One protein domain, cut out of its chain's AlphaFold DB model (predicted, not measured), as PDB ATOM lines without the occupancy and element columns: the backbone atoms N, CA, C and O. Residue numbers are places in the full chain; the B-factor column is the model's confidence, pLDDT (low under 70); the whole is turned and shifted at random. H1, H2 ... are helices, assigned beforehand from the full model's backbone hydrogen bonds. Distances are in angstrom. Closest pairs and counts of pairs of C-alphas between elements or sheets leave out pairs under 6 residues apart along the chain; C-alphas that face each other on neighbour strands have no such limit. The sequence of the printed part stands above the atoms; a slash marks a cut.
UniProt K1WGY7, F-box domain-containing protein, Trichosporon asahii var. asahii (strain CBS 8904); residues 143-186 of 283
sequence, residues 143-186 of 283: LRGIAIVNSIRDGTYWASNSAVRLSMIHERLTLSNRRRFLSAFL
ATOM      1  N   LEU A 143     130.659 121.972 149.564       81.50
ATOM      2  CA  LEU A 143     129.504 122.608 148.926       81.50
ATOM      3  C   LEU A 143     129.482 122.214 147.449       81.50
ATOM      4  O   LEU A 143     130.453 122.427 146.723       81.50
ATOM      5  N   ARG A 144     128.379 121.603 147.009       77.38
ATOM      6  CA  ARG A 144     128.189 121.113 145.637       77.38
ATOM      7  C   ARG A 144     126.879 121.630 145.058       77.38
ATOM      8  O   ARG A 144     125.939 121.916 145.787       77.38
ATOM      9  N   GLY A 145     126.814 121.688 143.731       75.50
ATOM     10  CA  GLY A 145     125.626 122.081 142.977       75.50
ATOM     11  C   GLY A 145     125.758 123.459 142.343       75.50
ATOM     12  O   GLY A 145     126.196 124.411 142.977       75.50
ATOM     13  N   ILE A 146     125.364 123.555 141.073       75.75
ATOM     14  CA  ILE A 146     125.573 124.751 140.246       75.75
ATOM     15  C   ILE A 146     124.862 125.970 140.835       75.75
ATOM     16  O   ILE A 146     125.455 127.037 140.892       75.75
ATOM     17  N   ALA A 147     123.637 125.798 141.342       69.56
ATOM     18  CA  ALA A 147     122.892 126.879 141.982       69.56
ATOM     19  C   ALA A 147     123.628 127.430 143.214       69.56
ATOM     20  O   ALA A 147     123.779 128.634 143.341       69.56
ATOM     21  N   ILE A 148     124.170 126.554 144.066       74.00
ATOM     22  CA  ILE A 148     124.922 126.952 145.265       74.00
ATOM     23  C   ILE A 148     126.228 127.657 144.868       74.00
ATOM     24  O   ILE A 148     126.558 128.694 145.433       74.00
ATOM     25  N   VAL A 149     126.953 127.143 143.870       77.75
ATOM     26  CA  VAL A 149     128.215 127.744 143.401       77.75
ATOM     27  C   VAL A 149     127.986 129.099 142.731       77.75
ATOM     28  O   VAL A 149     128.747 130.030 142.989       77.75
ATOM     29  N   ASN A 150     126.953 129.220 141.897       78.50
ATOM     30  CA  ASN A 150     126.589 130.488 141.270       78.50
ATOM     31  C   ASN A 150     126.135 131.487 142.332       78.50
ATOM     32  O   ASN A 150     126.680 132.579 142.382       78.50
ATOM     33  N   SER A 151     125.281 131.076 143.278       75.94
ATOM     34  CA  SER A 151     124.880 131.949 144.380       75.94
ATOM     35  C   SER A 151     126.067 132.457 145.202       75.94
ATOM     36  O   SER A 151     126.113 133.641 145.515       75.94
ATOM     37  N   ILE A 152     127.059 131.604 145.498       75.88
ATOM     38  CA  ILE A 152     128.296 132.017 146.186       75.88
ATOM     39  C   ILE A 152     129.090 133.032 145.351       75.88
ATOM     40  O   ILE A 152     129.596 134.005 145.906       75.88
ATOM     41  N   ARG A 153     129.209 132.825 144.033       77.31
ATOM     42  CA  ARG A 153     129.922 133.749 143.129       77.31
ATOM     43  C   ARG A 153     129.221 135.094 142.994       77.31
ATOM     44  O   ARG A 153     129.895 136.116 142.962       77.31
ATOM     45  N   ASP A 154     127.896 135.075 142.973       81.06
ATOM     46  CA  ASP A 154     127.055 136.265 142.864       81.06
ATOM     47  C   ASP A 154     126.920 136.998 144.215       81.06
ATOM     48  O   ASP A 154     126.225 138.006 144.310       81.06
ATOM     49  N   GLY A 155     127.551 136.485 145.283       77.69
ATOM     50  CA  GLY A 155     127.448 137.036 146.636       77.69
ATOM     51  C   GLY A 155     126.046 136.913 147.244       77.69
ATOM     52  O   GLY A 155     125.731 137.596 148.216       77.69
ATOM     53  N   THR A 156     125.191 136.058 146.678       80.81
ATOM     54  CA  THR A 156     123.813 135.844 147.130       80.81
ATOM     55  C   THR A 156     123.726 134.734 148.181       80.81
ATOM     56  O   THR A 156     124.675 133.987 148.444       80.81
ATOM     57  N   TYR A 157     122.563 134.622 148.828       77.69
ATOM     58  CA  TYR A 157     122.342 133.646 149.890       77.69
ATOM     59  C   TYR A 157     122.264 132.213 149.336       77.69
ATOM     60  O   TYR A 157     121.227 131.736 148.867       77.69
ATOM     61  N   TRP A 158     123.388 131.507 149.426       76.62
ATOM     62  CA  TRP A 158     123.564 130.140 148.927       76.62
ATOM     63  C   TRP A 158     122.844 129.065 149.750       76.62
ATOM     64  O   TRP A 158     122.701 127.935 149.286       76.62
ATOM     65  N   ALA A 159     122.373 129.406 150.951       78.38
ATOM     66  CA  ALA A 159     121.615 128.513 151.826       78.38
ATOM     67  C   ALA A 159     120.090 128.664 151.660       78.38
ATOM     68  O   ALA A 159     119.328 128.235 152.521       78.38
ATOM     69  N   SER A 160     119.623 129.271 150.561       84.69
ATOM     70  CA  SER A 160     118.190 129.333 150.265       84.69
ATOM     71  C   SER A 160     117.630 127.945 149.934       84.69
ATOM     72  O   SER A 160     118.257 127.138 149.242       84.69
ATOM     73  N   ASN A 161     116.406 127.669 150.391       79.50
ATOM     74  CA  ASN A 161     115.739 126.377 150.176       79.50
ATOM     75  C   ASN A 161     115.603 126.040 148.688       79.50
ATOM     76  O   ASN A 161     115.723 124.882 148.291       79.50
ATOM     77  N   SER A 162     115.380 127.052 147.849       82.69
ATOM     78  CA  SER A 162     115.332 126.909 146.395       82.69
ATOM     79  C   SER A 162     116.687 126.490 145.818       82.69
ATOM     80  O   SER A 162     116.729 125.541 145.037       82.69
ATOM     81  N   ALA A 163     117.794 127.116 146.236       78.56
ATOM     82  CA  ALA A 163     119.137 126.750 145.780       78.56
ATOM     83  C   ALA A 163     119.512 125.316 146.178       78.56
ATOM     84  O   ALA A 163     120.071 124.578 145.362       78.56
ATOM     85  N   VAL A 164     119.146 124.891 147.392       81.75
ATOM     86  CA  VAL A 164     119.356 123.514 147.869       81.75
ATOM     87  C   VAL A 164     118.494 122.510 147.092       81.75
ATOM     88  O   VAL A 164     118.978 121.460 146.674       81.75
ATOM     89  N   ARG A 165     117.220 122.819 146.823       85.94
ATOM     90  CA  ARG A 165     116.363 121.939 146.005       85.94
ATOM     91  C   ARG A 165     116.886 121.816 144.574       85.94
ATOM     92  O   ARG A 165     116.956 120.708 144.043       85.94
ATOM     93  N   LEU A 166     117.290 122.929 143.963       85.38
ATOM     94  CA  LEU A 166     117.863 122.940 142.616       85.38
ATOM     95  C   LEU A 166     119.191 122.180 142.556       85.38
ATOM     96  O   LEU A 166     119.417 121.449 141.591       85.38
ATOM     97  N   SER A 167     120.052 122.289 143.574       84.62
ATOM     98  CA  SER A 167     121.301 121.519 143.622       84.62
ATOM     99  C   SER A 167     121.040 120.014 143.697       84.62
ATOM    100  O   SER A 167     121.658 119.265 142.938       84.62
ATOM    101  N   MET A 168     120.074 119.577 144.511       85.44
ATOM    102  CA  MET A 168     119.669 118.169 144.600       85.44
ATOM    103  C   MET A 168     119.100 117.642 143.276       85.44
ATOM    104  O   MET A 168     119.452 116.545 142.837       85.44
ATOM    105  N   ILE A 169     118.228 118.416 142.618       89.75
ATOM    106  CA  ILE A 169     117.666 118.052 141.308       89.75
ATOM    107  C   ILE A 169     118.787 117.935 140.274       89.75
ATOM    108  O   ILE A 169     118.867 116.940 139.550       89.75
ATOM    109  N   HIS A 170     119.687 118.915 140.239       87.88
ATOM    110  CA  HIS A 170     120.821 118.919 139.327       87.88
ATOM    111  C   HIS A 170     121.748 117.714 139.551       87.88
ATOM    112  O   HIS A 170     122.187 117.084 138.587       87.88
ATOM    113  N   GLU A 171     122.036 117.356 140.804       88.19
ATOM    114  CA  GLU A 171     122.850 116.184 141.130       88.19
ATOM    115  C   GLU A 171     122.197 114.888 140.632       88.19
ATOM    116  O   GLU A 171     122.855 114.081 139.971       88.19
ATOM    117  N   ARG A 172     120.887 114.722 140.854       92.94
ATOM    118  CA  ARG A 172     120.130 113.568 140.341       92.94
ATOM    119  C   ARG A 172     120.176 113.489 138.815       92.94
ATOM    120  O   ARG A 172     120.441 112.414 138.273       92.94
ATOM    121  N   LEU A 173     119.967 114.611 138.123       94.44
ATOM    122  CA  LEU A 173     120.049 114.678 136.661       94.44
ATOM    123  C   LEU A 173     121.460 114.354 136.157       94.44
ATOM    124  O   LEU A 173     121.614 113.568 135.226       94.44
ATOM    125  N   THR A 174     122.491 114.889 136.812       90.31
ATOM    126  CA  THR A 174     123.897 114.631 136.466       90.31
ATOM    127  C   THR A 174     124.247 113.156 136.629       90.31
ATOM    128  O   THR A 174     124.863 112.563 135.742       90.31
ATOM    129  N   LEU A 175     123.830 112.535 137.735       94.69
ATOM    130  CA  LEU A 175     124.032 111.108 137.972       94.69
ATOM    131  C   LEU A 175     123.272 110.248 136.959       94.69
ATOM    132  O   LEU A 175     123.841 109.289 136.439       94.69
ATOM    133  N   SER A 176     122.021 110.596 136.651       97.25
ATOM    134  CA  SER A 176     121.216 109.906 135.636       97.25
ATOM    135  C   SER A 176     121.874 109.980 134.256       97.25
ATOM    136  O   SER A 176     122.102 108.949 133.621       97.25
ATOM    137  N   ASN A 177     122.289 111.176 133.832       96.88
ATOM    138  CA  ASN A 177     123.005 111.371 132.573       96.88
ATOM    139  C   ASN A 177     124.317 110.589 132.553       96.88
ATOM    140  O   ASN A 177     124.572 109.854 131.605       96.88
ATOM    141  N   ARG A 178     125.126 110.662 133.617       96.62
ATOM    142  CA  ARG A 178     126.379 109.902 133.716       96.62
ATOM    143  C   ARG A 178     126.144 108.396 133.604       96.62
ATOM    144  O   ARG A 178     126.914 107.730 132.923       96.62
ATOM    145  N   ARG A 179     125.093 107.864 134.234       98.00
ATOM    146  CA  ARG A 179     124.715 106.446 134.110       98.00
ATOM    147  C   ARG A 179     124.356 106.087 132.672       98.00
ATOM    148  O   ARG A 179     124.897 105.110 132.174       98.00
ATOM    149  N   ARG A 180     123.525 106.894 132.004       97.56
ATOM    150  CA  ARG A 180     123.138 106.688 130.594       97.56
ATOM    151  C   ARG A 180     124.332 106.752 129.642       97.56
ATOM    152  O   ARG A 180     124.453 105.922 128.749       97.56
ATOM    153  N   PHE A 181     125.231 107.713 129.841       97.88
ATOM    154  CA  PHE A 181     126.456 107.800 129.049       97.88
ATOM    155  C   PHE A 181     127.347 106.582 129.285       97.88
ATOM    156  O   PHE A 181     127.784 105.958 128.326       97.88
ATOM    157  N   LEU A 182     127.593 106.211 130.544       97.88
ATOM    158  CA  LEU A 182     128.421 105.048 130.858       97.88
ATOM    159  C   LEU A 182     127.820 103.750 130.319       97.88
ATOM    160  O   LEU A 182     128.576 102.949 129.786       97.88
ATOM    161  N   SER A 183     126.501 103.549 130.402       98.19
ATOM    162  CA  SER A 183     125.863 102.372 129.806       98.19
ATOM    163  C   SER A 183     126.056 102.353 128.292       98.19
ATOM    164  O   SER A 183     126.563 101.367 127.773       98.19
ATOM    165  N   ALA A 184     125.810 103.473 127.602       98.00
ATOM    166  CA  ALA A 184     126.034 103.567 126.159       98.00
ATOM    167  C   ALA A 184     127.498 103.284 125.762       98.00
ATOM    168  O   ALA A 184     127.754 102.605 124.770       98.00
ATOM    169  N   PHE A 185     128.474 103.758 126.545       97.62
ATOM    170  CA  PHE A 185     129.896 103.470 126.314       97.62
ATOM    171  C   PHE A 185     130.284 102.019 126.624       97.62
ATOM    172  O   PHE A 185     131.206 101.493 125.999       97.62
ATOM    173  N   LEU A 186     129.626 101.382 127.593       97.12
ATOM    174  CA  LEU A 186     129.837  99.969 127.906       97.12
ATOM    175  C   LEU A 186     129.246  99.068 126.819       97.12
ATOM    176  O   LEU A 186     129.891  98.086 126.456       97.12
TER     177      LEU A 186
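What this domain is: This is residues 143 to 186 of the 283 residues of the protein "F-box domain-containing protein" of Trichosporon asahii var. asahii (strain CBS 8904) (UniProt K1WGY7). One long helix, H2, makes the length of a rod, and a short helix, H1, packs slantwise on its first part, with the far part of H2, residues 172 to 186, sticking out free. The printed part has 44 residues, with two named helices, H1 then H2, and no named strand; the class is all helix. It is loose, with a radius of gyration of the C-alphas of 13.1 A, and spans 41 by 17 by 12 A.

Where its parts are: H1 is residues 146 to 153, beginning at C-alpha 146 (125.573, 124.751, 140.246). H2 is residues 161 to 186, 37.3 A from first to last C-alpha, ending at C-alpha 186 (129.837, 99.969, 127.906).

How they stand to each other: H1 and H2 touch, and their closest C-alphas, those of Ala 147 and Ala 163, are 5.3 A apart. H2 touches H1 with residues 163 to 170 alone. The two run opposite ways at a steep tilt of 52 degrees. In H1 and H2 every O i to N i+4 pair is within hydrogen-bond range.

The domain as a whole: The two C-alphas farthest apart are those of Gly 155 and Leu 186, 41.6 A. The link from H1 to H2, 7 residues, is short. The printed part has no cut. Its mean pLDDT is 85.7, and residue 147 is under 70.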